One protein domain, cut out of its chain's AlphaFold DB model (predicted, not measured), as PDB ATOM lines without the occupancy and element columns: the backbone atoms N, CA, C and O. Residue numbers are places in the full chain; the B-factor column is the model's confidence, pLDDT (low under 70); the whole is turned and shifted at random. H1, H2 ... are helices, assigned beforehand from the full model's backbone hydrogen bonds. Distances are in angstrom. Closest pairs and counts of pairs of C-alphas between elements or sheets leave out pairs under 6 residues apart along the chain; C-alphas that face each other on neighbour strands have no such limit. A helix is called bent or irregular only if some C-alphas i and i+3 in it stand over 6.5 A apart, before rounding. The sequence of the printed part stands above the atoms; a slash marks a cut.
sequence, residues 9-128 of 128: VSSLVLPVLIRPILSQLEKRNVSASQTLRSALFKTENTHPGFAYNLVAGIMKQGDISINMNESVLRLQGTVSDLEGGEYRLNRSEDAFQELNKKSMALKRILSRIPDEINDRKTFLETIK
ATOM      1  N   VAL A   9     -52.123  25.186  -2.058       84.56
ATOM      2  CA  VAL A   9     -50.678  25.003  -2.136       84.56
ATOM      3  C   VAL A   9     -50.034  24.745  -0.785       84.56
ATOM      4  O   VAL A   9     -49.072  23.980  -0.742       84.56
ATOM      5  N   SER A  10     -50.552  25.302   0.313       86.69
ATOM      6  CA  SER A  10     -49.951  25.095   1.631       86.69
ATOM      7  C   SER A  10     -49.891  23.613   1.997       86.69
ATOM      8  O   SER A  10     -48.856  23.130   2.450       86.69
ATOM      9  N   SER A  11     -50.958  22.880   1.680       85.00
ATOM     10  CA  SER A  11     -51.086  21.441   1.924       85.00
ATOM     11  C   SER A  11     -50.321  20.576   0.916       85.00
ATOM     12  O   SER A  11     -50.075  19.399   1.174       85.00
ATOM     13  N   LEU A  12     -49.935  21.131  -0.237       88.25
ATOM     14  CA  LEU A  12     -49.246  20.397  -1.304       88.25
ATOM     15  C   LEU A  12     -47.719  20.505  -1.224       88.25
ATOM     16  O   LEU A  12     -47.024  19.634  -1.744       88.25
ATOM     17  N   VAL A  13     -47.170  21.511  -0.537       90.44
ATOM     18  CA  VAL A  13     -45.711  21.687  -0.413       90.44
ATOM     19  C   VAL A  13     -45.032  20.474   0.234       90.44
ATOM     20  O   VAL A  13     -43.997  20.017  -0.255       90.44
ATOM     21  N   LEU A  14     -45.603  19.915   1.305       89.81
ATOM     22  CA  LEU A  14     -45.013  18.753   1.974       89.81
ATOM     23  C   LEU A  14     -44.933  17.515   1.050       89.81
ATOM     24  O   LEU A  14     -43.823  17.001   0.859       89.81
ATOM     25  N   PRO A  15     -46.038  17.035   0.442       86.62
ATOM     26  CA  PRO A  15     -46.000  15.845  -0.408       86.62
ATOM     27  C   PRO A  15     -45.312  16.060  -1.765       86.62
ATOM     28  O   PRO A  15     -44.714  15.116  -2.279       86.62
ATOM     29  N   VAL A  16     -45.378  17.262  -2.351       88.44
ATOM     30  CA  VAL A  16     -44.913  17.518  -3.731       88.44
ATOM     31  C   VAL A  16     -43.474  18.019  -3.790       88.44
ATOM     32  O   VAL A  16     -42.764  17.702  -4.739       88.44
ATOM     33  N   LEU A  17     -43.029  18.791  -2.796       89.75
ATOM     34  CA  LEU A  17     -41.703  19.411  -2.802       89.75
ATOM     35  C   LEU A  17     -40.773  18.781  -1.763       89.75
ATOM     36  O   LEU A  17     -39.704  18.283  -2.106       89.75
ATOM     37  N   ILE A  18     -41.172  18.782  -0.489       91.50
ATOM     38  CA  ILE A  18     -40.283  18.360   0.603       91.50
ATOM     39  C   ILE A  18     -40.025  16.853   0.549       91.50
ATOM     40  O   ILE A  18     -38.886  16.412   0.699       91.50
ATOM     41  N   ARG A  19     -41.061  16.041   0.324       88.88
ATOM     42  CA  ARG A  19     -40.929  14.581   0.343       88.88
ATOM     43  C   ARG A  19     -39.941  14.047  -0.711       88.88
ATOM     44  O   ARG A  19     -39.054  13.302  -0.296       88.88
ATOM     45  N   PRO A  20     -39.998  14.438  -2.001       88.62
ATOM     46  CA  PRO A  20     -38.985  14.028  -2.977       88.62
ATOM     47  C   PRO A  20     -37.558  14.430  -2.586       88.62
ATOM     48  O   PRO A  20     -36.616  13.662  -2.786       88.62
ATOM     49  N   ILE A  21     -37.379  15.606  -1.972       91.38
ATOM     50  CA  ILE A  21     -36.070  16.055  -1.472       91.38
ATOM     51  C   ILE A  21     -35.570  15.118  -0.363       91.38
ATOM     52  O   ILE A  21     -34.407  14.714  -0.375       91.38
ATOM     53  N   LEU A  22     -36.439  14.721   0.571       92.12
ATOM     54  CA  LEU A  22     -36.087  13.780   1.637       92.12
ATOM     55  C   LEU A  22     -35.770  12.379   1.095       92.12
ATOM     56  O   LEU A  22     -34.805  11.765   1.551       92.12
ATOM     57  N   SER A  23     -36.501  11.894   0.090       89.12
ATOM     58  CA  SER A  23     -36.170  10.637  -0.595       89.12
ATOM     59  C   SER A  23     -34.800  10.698  -1.279       89.12
ATOM     60  O   SER A  23     -34.033   9.735  -1.253       89.12
ATOM     61  N   GLN A  24     -34.449  11.835  -1.888       90.00
ATOM     62  CA  GLN A  24     -33.115  12.036  -2.463       90.00
ATOM     63  C   GLN A  24     -32.031  12.108  -1.381       90.00
ATOM     64  O   GLN A  24     -30.945  11.555  -1.569       90.00
ATOM     65  N   LEU A  25     -32.323  12.743  -0.242       93.12
ATOM     66  CA  LEU A  25     -31.424  12.803   0.909       93.12
ATOM     67  C   LEU A  25     -31.199  11.420   1.531       93.12
ATOM     68  O   LEU A  25     -30.077  11.116   1.930       93.12
ATOM     69  N   GLU A  26     -32.225  10.568   1.569       92.75
ATOM     70  CA  GLU A  26     -32.152   9.210   2.123       92.75
ATOM     71  C   GLU A  26     -31.092   8.358   1.414       92.75
ATOM     72  O   GLU A  26     -30.359   7.621   2.071       92.75
ATOM     73  N   LYS A  27     -30.906   8.553   0.099       93.19
ATOM     74  CA  LYS A  27     -29.841   7.899  -0.686       93.19
ATOM     75  C   LYS A  27     -28.426   8.258  -0.217       93.19
ATOM     76  O   LYS A  27     -27.485   7.539  -0.537       93.19
ATOM     77  N   ARG A  28     -28.258   9.383   0.489       94.94
ATOM     78  CA  ARG A  28     -26.966   9.862   1.015       94.94
ATOM     79  C   ARG A  28     -26.824   9.621   2.511       94.94
ATOM     80  O   ARG A  28     -25.752   9.249   2.971       94.94
ATOM     81  N   ASN A  29     -27.882   9.879   3.274       96.19
ATOM     82  CA  ASN A  29     -27.897   9.707   4.717       96.19
ATOM     83  C   ASN A  29     -29.311   9.367   5.195       96.19
ATOM     84  O   ASN A  29     -30.169  10.239   5.356       96.19
ATOM     85  N   VAL A  30     -29.524   8.079   5.458       95.88
ATOM     86  CA  VAL A  30     -30.809   7.539   5.910       95.88
ATOM     87  C   VAL A  30     -31.219   8.136   7.257       95.88
ATOM     88  O   VAL A  30     -32.347   8.593   7.408       95.88
ATOM     89  N   SER A  31     -30.302   8.200   8.227       96.75
ATOM     90  CA  SER A  31     -30.604   8.683   9.582       96.75
ATOM     91  C   SER A  31     -31.038  10.153   9.590       96.75
ATOM     92  O   SER A  31     -32.056  10.500  10.198       96.75
ATOM     93  N   ALA A  32     -30.320  11.012   8.860       95.50
ATOM     94  CA  ALA A  32     -30.671  12.424   8.734       95.50
ATOM     95  C   ALA A  32     -32.018  12.608   8.021       95.50
ATOM     96  O   ALA A  32     -32.857  13.378   8.490       95.50
ATOM     97  N   SER A  33     -32.254  11.868   6.930       94.75
ATOM     98  CA  SER A  33     -33.521  11.935   6.196       94.75
ATOM     99  C   SER A  33     -34.711  11.517   7.062       94.75
ATOM    100  O   SER A  33     -35.694  12.250   7.145       94.75
ATOM    101  N   GLN A  34     -34.603  10.403   7.791       93.81
ATOM    102  CA  GLN A  34     -35.670   9.918   8.672       93.81
ATOM    103  C   GLN A  34     -35.950  10.878   9.836       93.81
ATOM    104  O   GLN A  34     -37.111  11.132  10.165       93.81
ATOM    105  N   THR A  35     -34.905  11.479  10.414       97.31
ATOM    106  CA  THR A  35     -35.045  12.487  11.478       97.31
ATOM    107  C   THR A  35     -35.800  13.719  10.978       97.31
ATOM    108  O   THR A  35     -36.784  14.137  11.591       97.31
ATOM    109  N   LEU A  36     -35.386  14.270   9.830       96.56
ATOM    110  CA  LEU A  36     -36.048  15.424   9.216       96.56
ATOM    111  C   LEU A  36     -37.485  15.100   8.812       96.56
ATOM    112  O   LEU A  36     -38.387  15.888   9.081       96.56
ATOM    113  N   ARG A  37     -37.715  13.924   8.221       93.81
ATOM    114  CA  ARG A  37     -39.049  13.466   7.832       93.81
ATOM    115  C   ARG A  37     -39.983  13.404   9.032       93.81
ATOM    116  O   ARG A  37     -41.056  13.993   8.987       93.81
ATOM    117  N   SER A  38     -39.573  12.744  10.113       94.81
ATOM    118  CA  SER A  38     -40.396  12.629  11.319       94.81
ATOM    119  C   SER A  38     -40.723  14.002  11.916       94.81
ATOM    120  O   SER A  38     -41.888  14.291  12.199       94.81
ATOM    121  N   ALA A  39     -39.720  14.877  12.040       96.69
ATOM    122  CA  ALA A  39     -39.895  16.213  12.597       96.69
ATOM    123  C   ALA A  39     -40.835  17.084  11.749       96.69
ATOM    124  O   ALA A  39     -41.769  17.681  12.288       96.69
ATOM    125  N   LEU A  40     -40.629  17.128  10.428       95.06
ATOM    126  CA  LEU A  40     -41.438  17.936   9.513       95.06
ATOM    127  C   LEU A  40     -42.885  17.440   9.449       95.06
ATOM    128  O   LEU A  40     -43.798  18.248   9.579       95.06
ATOM    129  N   PHE A  41     -43.107  16.126   9.332       91.75
ATOM    130  CA  PHE A  41     -44.459  15.558   9.276       91.75
ATOM    131  C   PHE A  41     -45.213  15.769  10.591       91.75
ATOM    132  O   PHE A  41     -46.373  16.171  10.582       91.75
ATOM    133  N   LYS A  42     -44.561  15.547  11.740       95.31
ATOM    134  CA  LYS A  42     -45.185  15.793  13.046       95.31
ATOM    135  C   LYS A  42     -45.541  17.268  13.229       95.31
ATOM    136  O   LYS A  42     -46.608  17.577  13.760       95.31
ATOM    137  N   THR A  43     -44.660  18.165  12.792       95.31
ATOM    138  CA  THR A  43     -44.886  19.610  12.897       95.31
ATOM    139  C   THR A  43     -46.031  20.050  11.997       95.31
ATOM    140  O   THR A  43     -46.916  20.733  12.494       95.31
ATOM    141  N   GLU A  44     -46.071  19.599  10.741       92.50
ATOM    142  CA  GLU A  44     -47.162  19.902   9.806       92.50
ATOM    143  C   GLU A  44     -48.510  19.381  10.316       92.50
ATOM    144  O   GLU A  44     -49.495  20.108  10.312       92.50
ATOM    145  N   ASN A  45     -48.547  18.156  10.846       90.25
ATOM    146  CA  ASN A  45     -49.772  17.585  11.409       90.25
ATOM    147  C   ASN A  45     -50.278  18.357  12.637       90.25
ATOM    148  O   ASN A  45     -51.477  18.379  12.898       90.25
ATOM    149  N   THR A  46     -49.372  18.958  13.413       94.69
ATOM    150  CA  THR A  46     -49.732  19.757  14.597       94.69
ATOM    151  C   THR A  46     -50.064  21.206  14.218       94.69
ATOM    152  O   THR A  46     -50.891  21.839  14.866       94.69
ATOM    153  N   HIS A  47     -49.428  21.727  13.166       91.88
ATOM    154  CA  HIS A  47     -49.548  23.101  12.686       91.88
ATOM    155  C   HIS A  47     -49.629  23.116  11.149       91.88
ATOM    156  O   HIS A  47     -48.610  23.351  10.487       91.88
ATOM    157  N   PRO A  48     -50.818  22.871  10.567       91.00
ATOM    158  CA  PRO A  48     -50.999  22.887   9.119       91.00
ATOM    159  C   PRO A  48     -50.521  24.200   8.487       91.00
ATOM    160  O   PRO A  48     -50.761  25.287   9.015       91.00
ATOM    161  N   GLY A  49     -49.819  24.100   7.359       90.50
ATOM    162  CA  GLY A  49     -49.204  25.226   6.657       90.50
ATOM    163  C   GLY A  49     -47.787  25.576   7.125       90.50
ATOM    164  O   GLY A  49     -47.156  26.466   6.547       90.50
ATOM    165  N   PHE A  50     -47.237  24.882   8.126       93.62
ATOM    166  CA  PHE A  50     -45.853  25.081   8.562       93.62
ATOM    167  C   PHE A  50     -44.847  24.842   7.426       93.62
ATOM    168  O   PHE A  50     -43.961  25.668   7.205       93.62
ATOM    169  N   ALA A  51     -44.995  23.752   6.674       93.31
ATOM    170  CA  ALA A  51     -44.137  23.374   5.558       93.31
ATOM    171  C   ALA A  51     -44.090  24.467   4.484       93.31
ATOM    172  O   ALA A  51     -43.017  24.800   3.980       93.31
ATOM    173  N   TYR A  52     -45.241  25.066   4.178       93.38
ATOM    174  CA  TYR A  52     -45.321  26.204   3.269       93.38
ATOM    175  C   TYR A  52     -44.562  27.414   3.808       93.38
ATOM    176  O   TYR A  52     -43.723  27.970   3.103       93.38
ATOM    177  N   ASN A  53     -44.804  27.788   5.067       93.38
ATOM    178  CA  ASN A  53     -44.139  28.927   5.696       93.38
ATOM    179  C   ASN A  53     -42.616  28.742   5.764       93.38
ATOM    180  O   ASN A  53     -41.870  29.695   5.545       93.38
ATOM    181  N   LEU A  54     -42.153  27.515   6.016       94.44
ATOM    182  CA  LEU A  54     -40.737  27.165   5.989       94.44
ATOM    183  C   LEU A  54     -40.135  27.402   4.599       94.44
ATOM    184  O   LEU A  54     -39.115  28.079   4.479       94.44
ATOM    185  N   VAL A  55     -40.774  26.884   3.546       93.56
ATOM    186  CA  VAL A  55     -40.300  27.048   2.163       93.56
ATOM    187  C   VAL A  55     -40.339  28.514   1.733       93.56
ATOM    188  O   VAL A  55     -39.354  29.014   1.196       93.56
ATOM    189  N   ALA A  56     -41.423  29.229   2.037       91.88
ATOM    190  CA  ALA A  56     -41.541  30.658   1.768       91.88
ATOM    191  C   ALA A  56     -40.450  31.470   2.492       91.88
ATOM    192  O   ALA A  56     -39.868  32.386   1.911       91.88
ATOM    193  N   GLY A  57     -40.122  31.104   3.736       93.44
ATOM    194  CA  GLY A  57     -39.022  31.698   4.497       93.44
ATOM    195  C   GLY A  57     -37.654  31.470   3.847       93.44
ATOM    196  O   GLY A  57     -36.878  32.416   3.717       93.44
ATOM    197  N   ILE A  58     -37.377  30.246   3.382       94.19
ATOM    198  CA  ILE A  58     -36.136  29.902   2.666       94.19
ATOM    199  C   ILE A  58     -36.025  30.692   1.359       94.19
ATOM    200  O   ILE A  58     -34.978  31.269   1.074       94.19
ATOM    201  N   MET A  59     -37.105  30.757   0.580       92.31
ATOM    202  CA  MET A  59     -37.134  31.507  -0.676       92.31
ATOM    203  C   MET A  59     -36.887  32.996  -0.462       92.31
ATOM    204  O   MET A  59     -36.090  33.591  -1.181       92.31
ATOM    205  N   LYS A  60     -37.515  33.581   0.564       93.12
ATOM    206  CA  LYS A  60     -37.294  34.977   0.942       93.12
ATOM    207  C   LYS A  60     -35.838  35.230   1.332       93.12
ATOM    208  O   LYS A  60     -35.275  36.244   0.939       93.12
ATOM    209  N   GLN A  61     -35.227  34.318   2.088       94.81
ATOM    210  CA  GLN A  61     -33.823  34.435   2.485       94.81
ATOM    211  C   GLN A  61     -32.863  34.317   1.291       94.81
ATOM    212  O   GLN A  61     -31.794  34.920   1.307       94.81
ATOM    213  N   GLY A  62     -33.236  33.541   0.272       93.06
ATOM    214  CA  GLY A  62     -32.464  33.365  -0.958       93.06
ATOM    215  C   GLY A  62     -32.756  34.381  -2.067       93.06
ATOM    216  O   GLY A  62     -32.221  34.205  -3.155       93.06
ATOM    217  N   ASP A  63     -33.610  35.382  -1.825       92.81
ATOM    218  CA  ASP A  63     -34.102  36.335  -2.838       92.81
ATOM    219  C   ASP A  63     -34.710  35.654  -4.086       92.81
ATOM    220  O   ASP A  63     -34.560  36.087  -5.228       92.81
ATOM    221  N   ILE A  64     -35.402  34.530  -3.874       92.19
ATOM    222  CA  ILE A  64     -36.027  33.739  -4.938       92.19
ATOM    223  C   ILE A  64     -37.487  34.168  -5.087       92.19
ATOM    224  O   ILE A  64     -38.351  33.781  -4.297       92.19
ATOM    225  N   SER A  65     -37.781  34.925  -6.144       88.56
ATOM    226  CA  SER A  65     -39.142  35.342  -6.494       88.56
ATOM    227  C   SER A  65     -39.755  34.408  -7.542       88.56
ATOM    228  O   SER A  65     -39.612  34.632  -8.743       88.56
ATOM    229  N   ILE A  66     -40.461  33.367  -7.093       88.44
ATOM    230  CA  ILE A  66     -41.223  32.455  -7.967       88.44
ATOM    231  C   ILE A  66     -42.677  32.339  -7.510       88.44
ATOM    232  O   ILE A  66     -42.985  32.407  -6.319       88.44
ATOM    233  N   ASN A  67     -43.583  32.109  -8.463       90.44
ATOM    234  CA  ASN A  67     -44.971  31.794  -8.156       90.44
ATOM    235  C   ASN A  67     -45.063  30.357  -7.618       90.44
ATOM    236  O   ASN A  67     -44.885  29.384  -8.359       90.44
ATOM    237  N   MET A  68     -45.347  30.221  -6.322       88.81
ATOM    238  CA  MET A  68     -45.476  28.918  -5.666       88.81
ATOM    239  C   MET A  68     -46.633  28.082  -6.221       88.81
ATOM    240  O   MET A  68     -46.500  26.863  -6.301       88.81
ATOM    241  N   ASN A  69     -47.726  28.713  -6.664       90.69
ATOM    242  CA  ASN A  69     -48.863  27.997  -7.246       90.69
ATOM    243  C   ASN A  69     -48.479  27.309  -8.555       90.69
ATOM    244  O   ASN A  69     -48.711  26.113  -8.721       90.69
ATOM    245  N   GLU A  70     -47.829  28.042  -9.457       92.06
ATOM    246  CA  GLU A  70     -47.345  27.477 -10.717       92.06
ATOM    247  C   GLU A  70     -46.263  26.426 -10.488       92.06
ATOM    248  O   GLU A  70     -46.276  25.375 -11.122       92.06
ATOM    249  N   SER A  71     -45.331  26.694  -9.571       91.62
ATOM    250  CA  SER A  71     -44.196  25.804  -9.314       91.62
ATOM    251  C   SER A  71     -44.655  24.463  -8.745       91.62
ATOM    252  O   SER A  71     -44.240  23.415  -9.234       91.62
ATOM    253  N   VAL A  72     -45.561  24.474  -7.762       91.00
ATOM    254  CA  VAL A  72     -46.138  23.243  -7.206       91.00
ATOM    255  C   VAL A  72     -46.977  22.509  -8.253       91.00
ATOM    256  O   VAL A  72     -46.858  21.289  -8.363       91.00
ATOM    257  N   LEU A  73     -47.754  23.225  -9.078       91.94
ATOM    258  CA  LEU A  73     -48.531  22.605 -10.157       91.94
ATOM    259  C   LEU A  73     -47.631  21.919 -11.198       91.94
ATOM    260  O   LEU A  73     -47.894  20.771 -11.554       91.94
ATOM    261  N   ARG A  74     -46.536  22.563 -11.625       92.44
ATOM    262  CA  ARG A  74     -45.528  21.953 -12.514       92.44
ATOM    263  C   ARG A  74     -44.924  20.697 -11.889       92.44
ATOM    264  O   ARG A  74     -44.866  19.643 -12.524       92.44
ATOM    265  N   LEU A  75     -44.511  20.783 -10.622       90.38
ATOM    266  CA  LEU A  75     -43.883  19.666  -9.910       90.38
ATOM    267  C   LEU A  75     -44.833  18.480  -9.707       90.38
ATOM    268  O   LEU A  75     -44.379  17.336  -9.756       90.38
ATOM    269  N   GLN A  76     -46.142  18.713  -9.572       87.44
ATOM    270  CA  GLN A  76     -47.154  17.662  -9.406       87.44
ATOM    271  C   GLN A  76     -47.110  16.593 -10.513       87.44
ATOM    272  O   GLN A  76     -47.391  15.423 -10.243       87.44
ATOM    273  N   GLY A  77     -46.740  16.968 -11.743       84.50
ATOM    274  CA  GLY A  77     -46.596  16.037 -12.868       84.50
ATOM    275  C   GLY A  77     -45.352  15.148 -12.791       84.50
ATOM    276  O   GLY A  77     -45.303  14.101 -13.441       84.50
ATOM    277  N   THR A  78     -44.360  15.551 -11.992       80.12
ATOM    278  CA  THR A  78     -43.057  14.878 -11.851       80.12
ATOM    279  C   THR A  78     -42.980  13.943 -10.647       80.12
ATOM    280  O   THR A  78     -42.102  13.082 -10.603       80.12
ATOM    281  N   VAL A  79     -43.906  14.071  -9.687       74.25
ATOM    282  CA  VAL A  79     -43.976  13.183  -8.522       74.25
ATOM    283  C   VAL A  79     -44.219  11.753  -9.004       74.25
ATOM    284  O   VAL A  79     -45.277  11.428  -9.548       74.25
ATOM    285  N   SER A  80     -43.207  10.903  -8.827       63.84
ATOM    286  CA  SER A  80     -43.232   9.501  -9.245       63.84
ATOM    287  C   SER A  80     -44.339   8.725  -8.528       63.84
ATOM    288  O   SER A  80     -44.625   8.970  -7.356       63.84
ATOM    289  N   ASP A  81     -44.893   7.717  -9.203       55.75
ATOM    290  CA  ASP A  81     -45.848   6.745  -8.655       55.75
ATOM    291  C   ASP A  81     -45.379   6.100  -7.338       55.75
ATOM    292  O   ASP A  81     -46.205   5.719  -6.509       55.75
ATOM    293  N   LEU A  82     -44.060   5.981  -7.154       50.25
ATOM    294  CA  LEU A  82     -43.423   5.409  -5.963       50.25
ATOM    295  C   LEU A  82     -43.327   6.415  -4.802       50.25
ATOM    296  O   LEU A  82     -43.337   6.026  -3.636       50.25
ATOM    297  N   GLU A  83     -43.257   7.711  -5.110       53.22
ATOM    298  CA  GLU A  83     -43.154   8.786  -4.115       53.22
ATOM    299  C   GLU A  83     -44.508   9.408  -3.776       53.22
ATOM    300  O   GLU A  83     -44.691   9.905  -2.670       53.22
ATOM    301  N   GLY A  84     -45.500   9.280  -4.661       52.19
ATOM    302  CA  GLY A  84     -46.904   9.616  -4.417       52.19
ATOM    303  C   GLY A  84     -47.643   8.609  -3.528       52.19
ATOM    304  O   GLY A  84     -48.872   8.556  -3.565       52.19
ATOM    305  N   GLY A  85     -46.916   7.799  -2.751       56.22
ATOM    306  CA  GLY A  85     -47.418   6.619  -2.037       56.22
ATOM    307  C   GLY A  85     -48.507   6.858  -0.984       56.22
ATOM    308  O   GLY A  85     -48.947   5.896  -0.375       56.22
ATOM    309  N   GLU A  86     -48.944   8.099  -0.754       61.75
ATOM    310  CA  GLU A  86     -50.139   8.379   0.063       61.75
ATOM    311  C   GLU A  86     -51.431   8.381  -0.764       61.75
ATOM    312  O   GLU A  86     -52.489   8.048  -0.242       61.75
ATOM    313  N   TYR A  87     -51.355   8.710  -2.058       73.31
ATOM    314  CA  TYR A  87     -52.529   8.802  -2.933       73.31
ATOM    315  C   TYR A  87     -52.653   7.628  -3.907       73.31
ATOM    316  O   TYR A  87     -53.707   7.448  -4.514       73.31
ATOM    317  N   ARG A  88     -51.586   6.836  -4.085       80.69
ATOM    318  CA  ARG A  88     -51.638   5.602  -4.876       80.69
ATOM    319  C   ARG A  88     -52.272   4.491  -4.048       80.69
ATOM    320  O   ARG A  88     -51.821   4.184  -2.948       80.69
ATOM    321  N   LEU A  89     -53.273   3.832  -4.614       85.38
ATOM    322  CA  LEU A  89     -53.889   2.667  -3.989       85.38
ATOM    323  C   LEU A  89     -53.010   1.429  -4.209       85.38
ATOM    324  O   LEU A  89     -52.765   1.038  -5.352       85.38
ATOM    325  N   ASN A  90     -52.575   0.790  -3.119       85.81
ATOM    326  CA  ASN A  90     -51.773  -0.445  -3.128       85.81
ATOM    327  C   ASN A  90     -52.655  -1.699  -3.259       85.81
ATOM    328  O   ASN A  90     -52.552  -2.642  -2.480       85.81
ATOM    329  N   ARG A  91     -53.574  -1.675  -4.224       87.81
ATOM    330  CA  ARG A  91     -54.582  -2.711  -4.459       87.81
ATOM    331  C   ARG A  91     -54.391  -3.303  -5.843       87.81
ATOM    332  O   ARG A  91     -54.338  -2.549  -6.808       87.81
ATOM    333  N   SER A  92     -54.212  -4.616  -5.942       90.06
ATOM    334  CA  SER A  92     -53.855  -5.285  -7.200       90.06
ATOM    335  C   SER A  92     -55.026  -5.442  -8.166       90.06
ATOM    336  O   SER A  92     -54.800  -5.793  -9.316       90.06
ATOM    337  N   GLU A  93     -56.259  -5.201  -7.723       96.50
ATOM    338  CA  GLU A  93     -57.445  -5.346  -8.561       96.50
ATOM    339  C   GLU A  93     -57.482  -4.289  -9.676       96.50
ATOM    340  O   GLU A  93     -57.185  -3.109  -9.453       96.50
ATOM    341  N   ASP A  94     -57.907  -4.712 -10.869       94.69
ATOM    342  CA  ASP A  94     -57.838  -3.917 -12.100       94.69
ATOM    343  C   ASP A  94     -58.499  -2.541 -11.970       94.69
ATOM    344  O   ASP A  94     -57.940  -1.541 -12.415       94.69
ATOM    345  N   ALA A  95     -59.640  -2.460 -11.279       95.00
ATOM    346  CA  ALA A  95     -60.349  -1.201 -11.058       95.00
ATOM    347  C   ALA A  95     -59.491  -0.152 -10.319       95.00
ATOM    348  O   ALA A  95     -59.524   1.035 -10.650       95.00
ATOM    349  N   PHE A  96     -58.684  -0.573  -9.339       92.00
ATOM    350  CA  PHE A  96     -57.801   0.333  -8.598       92.00
ATOM    351  C   PHE A  96     -56.553   0.699  -9.404       92.00
ATOM    352  O   PHE A  96     -56.082   1.837  -9.327       92.00
ATOM    353  N   GLN A  97     -56.040  -0.226 -10.219       91.81
ATOM    354  CA  GLN A  97     -54.946   0.070 -11.146       91.81
ATOM    355  C   GLN A  97     -55.381   1.063 -12.232       91.81
ATOM    356  O   GLN A  97     -54.644   2.004 -12.540       91.81
ATOM    357  N   GLU A  98     -56.598   0.923 -12.758       94.44
ATOM    358  CA  GLU A  98     -57.168   1.859 -13.723       94.44
ATOM    359  C   GLU A  98     -57.374   3.251 -13.109       94.44
ATOM    360  O   GLU A  98     -57.001   4.255 -13.724       94.44
ATOM    361  N   LEU A  99     -57.886   3.327 -11.874       92.38
ATOM    362  CA  LEU A  99     -58.028   4.589 -11.144       92.38
ATOM    363  C   LEU A  99     -56.676   5.285 -10.937       92.38
ATOM    364  O   LEU A  99     -56.550   6.475 -11.234       92.38
ATOM    365  N   ASN A 100     -55.654   4.545 -10.492       89.81
ATOM    366  CA  ASN A 100     -54.294   5.070 -10.350       89.81
ATOM    367  C   ASN A 100     -53.790   5.641 -11.690       89.81
ATOM    368  O   ASN A 100     -53.299   6.770 -11.739       89.81
ATOM    369  N   LYS A 101     -53.968   4.901 -12.795       89.75
ATOM    370  CA  LYS A 101     -53.549   5.328 -14.138       89.75
ATOM    371  C   LYS A 101     -54.267   6.602 -14.592       89.75
ATOM    372  O   LYS A 101     -53.611   7.530 -15.064       89.75
ATOM    373  N   LYS A 102     -55.594   6.671 -14.435       93.12
ATOM    374  CA  LYS A 102     -56.408   7.839 -14.818       93.12
ATOM    375  C   LYS A 102     -56.076   9.071 -13.974       93.12
ATOM    376  O   LYS A 102     -55.876  10.148 -14.531       93.12
ATOM    377  N   SER A 103     -55.929   8.908 -12.657       90.31
ATOM    378  CA  SER A 103     -55.508   9.986 -11.750       90.31
ATOM    379  C   SER A 103     -54.137  10.551 -12.138       90.31
ATOM    380  O   SER A 103     -53.947  11.767 -12.190       90.31
ATOM    381  N   MET A 104     -53.179   9.680 -12.470       87.81
ATOM    382  CA  MET A 104     -51.848  10.105 -12.907       87.81
ATOM    383  C   MET A 104     -51.862  10.809 -14.261       87.81
ATOM    384  O   MET A 104     -51.197  11.832 -14.414       87.81
ATOM    385  N   ALA A 105     -52.627  10.295 -15.227       90.69
ATOM    386  CA  ALA A 105     -52.784  10.941 -16.525       90.69
ATOM    387  C   ALA A 105     -53.335  12.364 -16.367       90.69
ATOM    388  O   ALA A 105     -52.755  13.305 -16.904       90.69
ATOM    389  N   LEU A 106     -54.376  12.536 -15.545       92.38
ATOM    390  CA  LEU A 106     -54.947  13.848 -15.264       92.38
ATOM    391  C   LEU A 106     -53.932  14.787 -14.598       92.38
ATOM    392  O   LEU A 106     -53.740  15.903 -15.070       92.38
ATOM    393  N   LYS A 107     -53.222  14.335 -13.554       90.12
ATOM    394  CA  LYS A 107     -52.188  15.150 -12.888       90.12
ATOM    395  C   LYS A 107     -51.099  15.628 -13.856       90.12
ATOM    396  O   LYS A 107     -50.684  16.776 -13.761       90.12
ATOM    397  N   ARG A 108     -50.675  14.779 -14.802       90.44
ATOM    398  CA  ARG A 108     -49.690  15.134 -15.843       90.44
ATOM    399  C   ARG A 108     -50.227  16.114 -16.883       90.44
ATOM    400  O   ARG A 108     -49.461  16.896 -17.434       90.44
ATOM    401  N   ILE A 109     -51.518  16.055 -17.202       92.81
ATOM    402  CA  ILE A 109     -52.144  17.041 -18.091       92.81
ATOM    403  C   ILE A 109     -52.193  18.392 -17.374       92.81
ATOM    404  O   ILE A 109     -51.662  19.372 -17.886       92.81
ATOM    405  N   LEU A 110     -52.731  18.422 -16.152       92.88
ATOM    406  CA  LEU A 110     -52.885  19.651 -15.369       92.88
ATOM    407  C   LEU A 110     -51.546  20.318 -15.028       92.88
ATOM    408  O   LEU A 110     -51.464  21.542 -15.009       92.88
ATOM    409  N   SER A 111     -50.481  19.541 -14.808       93.06
ATOM    410  CA  SER A 111     -49.157  20.094 -14.503       93.06
ATOM    411  C   SER A 111     -48.541  20.908 -15.642       93.06
ATOM    412  O   SER A 111     -47.595  21.649 -15.397       93.06
ATOM    413  N   ARG A 112     -49.047  20.771 -16.875       94.06
ATOM    414  CA  ARG A 112     -48.569  21.514 -18.053       94.06
ATOM    415  C   ARG A 112     -49.270  22.856 -18.254       94.06
ATOM    416  O   ARG A 112     -48.783  23.684 -19.017       94.06
ATOM    417  N   ILE A 113     -50.367  23.114 -17.533       94.44
ATOM    418  CA  ILE A 113     -51.134  24.365 -17.639       94.44
ATOM    419  C   ILE A 113     -50.248  25.614 -17.495       94.44
ATOM    420  O   ILE A 113     -50.391  26.503 -18.330       94.44
ATOM    421  N   PRO A 114     -49.315  25.710 -16.522       93.62
ATOM    422  CA  PRO A 114     -48.460  26.893 -16.392       93.62
ATOM    423  C   PRO A 114     -47.628  27.216 -17.640       93.62
ATOM    424  O   PRO A 114     -47.272  28.372 -17.849       93.62
ATOM    425  N   ASP A 115     -47.318  26.213 -18.460       92.94
ATOM    426  CA  ASP A 115     -46.494  26.366 -19.660       92.94
ATOM    427  C   ASP A 115     -47.355  26.560 -20.919       92.94
ATOM    428  O   ASP A 115     -46.968  27.280 -21.838       92.94
ATOM    429  N   GLU A 116     -48.551  25.969 -20.949       93.56
ATOM    430  CA  GLU A 116     -49.434  25.951 -22.120       93.56
ATOM    431  C   GLU A 116     -50.474  27.091 -22.118       93.56
ATOM    432  O   GLU A 116     -50.958  27.460 -23.184       93.56
ATOM    433  N   ILE A 117     -50.792  27.703 -20.966       93.38
ATOM    434  CA  ILE A 117     -51.879  28.703 -20.824       93.38
ATOM    435  C   ILE A 117     -51.714  29.950 -21.708       93.38
ATOM    436  O   ILE A 117     -52.702  30.570 -22.099       93.38
ATOM    437  N   ASN A 118     -50.474  30.311 -22.047       92.69
ATOM    438  CA  ASN A 118     -50.183  31.477 -22.882       92.69
ATOM    439  C   ASN A 118     -50.354  31.193 -24.386       92.69
ATOM    440  O   ASN A 118     -50.534  32.129 -25.166       92.69
ATOM    441  N   ASP A 119     -50.343  29.922 -24.805       94.75
ATOM    442  CA  ASP A 119     -50.659  29.516 -26.175       94.75
ATOM    443  C   ASP A 119     -52.098  29.005 -26.242       94.75
ATOM    444  O   ASP A 119     -52.401  27.852 -25.938       94.75
ATOM    445  N   ARG A 120     -52.996  29.868 -26.721       91.88
ATOM    446  CA  ARG A 120     -54.425  29.563 -26.849       91.88
ATOM    447  C   ARG A 120     -54.698  28.255 -27.593       91.88
ATOM    448  O   ARG A 120     -55.638  27.556 -27.227       91.88
ATOM    449  N   LYS A 121     -53.945  27.935 -28.652       93.25
ATOM    450  CA  LYS A 121     -54.201  26.721 -29.439       93.25
ATOM    451  C   LYS A 121     -53.843  25.484 -28.623       93.25
ATOM    452  O   LYS A 121     -54.660  24.574 -28.528       93.25
ATOM    453  N   THR A 122     -52.658  25.484 -28.019       90.62
ATOM    454  CA  THR A 122     -52.183  24.377 -27.179       90.62
ATOM    455  C   THR A 122     -53.053  24.221 -25.933       90.62
ATOM    456  O   THR A 122     -53.497  23.117 -25.638       90.62
ATOM    457  N   PHE A 123     -53.422  25.319 -25.271       92.62
ATOM    458  CA  PHE A 123     -54.292  25.291 -24.096       92.62
ATOM    459  C   PHE A 123     -55.688  24.716 -24.383       92.62
ATOM    460  O   PHE A 123     -56.221  23.959 -23.575       92.62
ATOM    461  N   LEU A 124     -56.279  25.025 -25.545       93.06
ATOM    462  CA  LEU A 124     -57.559  24.434 -25.953       93.06
ATOM    463  C   LEU A 124     -57.460  22.923 -26.185       93.06
ATOM    464  O   LEU A 124     -58.428  22.220 -25.910       93.06
ATOM    465  N   GLU A 125     -56.324  22.421 -26.670       91.12
ATOM    466  CA  GLU A 125     -56.088  20.976 -26.766       91.12
ATOM    467  C   GLU A 125     -55.891  20.340 -25.384       91.12
ATOM    468  O   GLU A 125     -56.358  19.232 -25.161       91.12
ATOM    469  N   THR A 126     -55.281  21.045 -24.431       86.88
ATOM    470  CA  THR A 126     -55.093  20.570 -23.047       86.88
ATOM    471  C   THR A 126     -56.399  20.462 -22.257       86.88
ATOM    472  O   THR A 126     -56.483  19.654 -21.334       86.88
ATOM    473  N   ILE A 127     -57.414  21.264 -22.599       87.75
ATOM    474  CA  ILE A 127     -58.742  21.237 -21.958       87.75
ATOM    475  C   ILE A 127     -59.629  20.088 -22.475       87.75
ATOM    476  O   ILE A 127     -60.531  19.663 -21.750       87.75
ATOM    477  N   LYS A 128     -59.422  19.629 -23.715       85.62
ATOM    478  CA  LYS A 128     -60.226  18.569 -24.351       85.62
ATOM    479  C   LYS A 128     -59.981  17.196 -23.730       85.62
ATOM    480  O   LYS A 128     -60.977  16.442 -23.651       85.62
TER     481      LYS A 128
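Overview. This is residues 9 to 128 of the 128 residues of the protein "Programmed cell death protein 10" of Schizaphis graminum (UniProt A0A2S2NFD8). A chain of packed helices: H1 and H2 make a hairpin, H3 starts at its open end, where residues 50 to 52 meet H1 and H2, and runs away from it so that residues 57 to 61 of H3 stick out; H4 packs on residues 9 to 17 of H1 with H2 on the far side of H1, and H6 then H7 follow beyond H4. The long helix H5 reaches H4 with its last residues, after a long loop of residues 77 to 93, and its other residues extend away from H4 as a leg apart from H1. The printed part has 120 residues with seven named helices, H1 to H7 in order, and no named strand; its class is all helix, and the helix packing is mostly crossed, with most touching pairs not at a shallow tilt. It is only just loose, close to compact, with a radius of gyration of the C-alphas of 16.5 A and spans of 45 by 44 by 28 A.

Arrangement. H1, residues 9 to 26, and H2, residues 30 to 46, form a helical hairpin; they touch at a shallow tilt of 15 degrees, opposite ways, with the closest C-alphas, those of Glu 26 and Ser 33, 5.1 A apart. H3, residues 50 to 61, touches H1 about perpendicular at 78 degrees; residues 9 to 14 of H1 and 51 to 52 of H3 alone take part, and the closest C-alphas, of Ser 10 and Tyr 52, are 5.0 A apart. H2 touches H3 with residues 40 to 44 alone, at a steep tilt of 68 degrees, only just short of about perpendicular; the closest C-alphas, of Glu 44 and Phe 50, are 5.5 A apart. H4, residues 68 to 76, touches H1 at a steep tilt of 53 degrees, the same way; the closest C-alphas, of Val 16 and Gln 76, are 6.1 A apart. H4 and H5, residues 94 to 110, form a helical hairpin and only just touch, with 3 pairs of C-alphas within 8 A, Gln 76 and Lys 107 closest at 6.6 A. H6, residues 113 to 116, touches H4, the C-alphas of Glu 70 and Pro 114 being closest at 5.8 A. H7, residues 120 to 127, touches H6, the C-alphas of Glu 116 and Phe 123 being closest at 5.3 A. Every O i to N i+4 pair is within hydrogen-bond range in H2, H3, H4, H5 and H7, and 9 of 14 are in H1; H6 is too short for such a pair.

Along the chain. H1 begins at C-alpha 9, (-50.678, 25.003, -2.136), and is 24.7 A long; it is irregular, but only just, with C-alphas 11 and 14 6.6 A apart. H2 is 24.1 A long, H3 16.4 A, H4 12.0 A, H6 5.0 A and H7 10.6 A. H5 is 24.3 A long, from C-alpha 94 at (-57.838, -3.917, -12.100). H7 ends at C-alpha 127, (-58.742, 21.237, -21.958).

Size, cuts and confidence. The two C-alphas farthest apart, of Ser 31 and Lys 121, are 49.0 A apart. The printed part has no cut, and the link from H4 to H5 is long. Residues 57 to 63, of which 57 to 61 belong to H3, stand free. The mean pLDDT of the printed part is 89.2, and residues 80 to 86 are under 70.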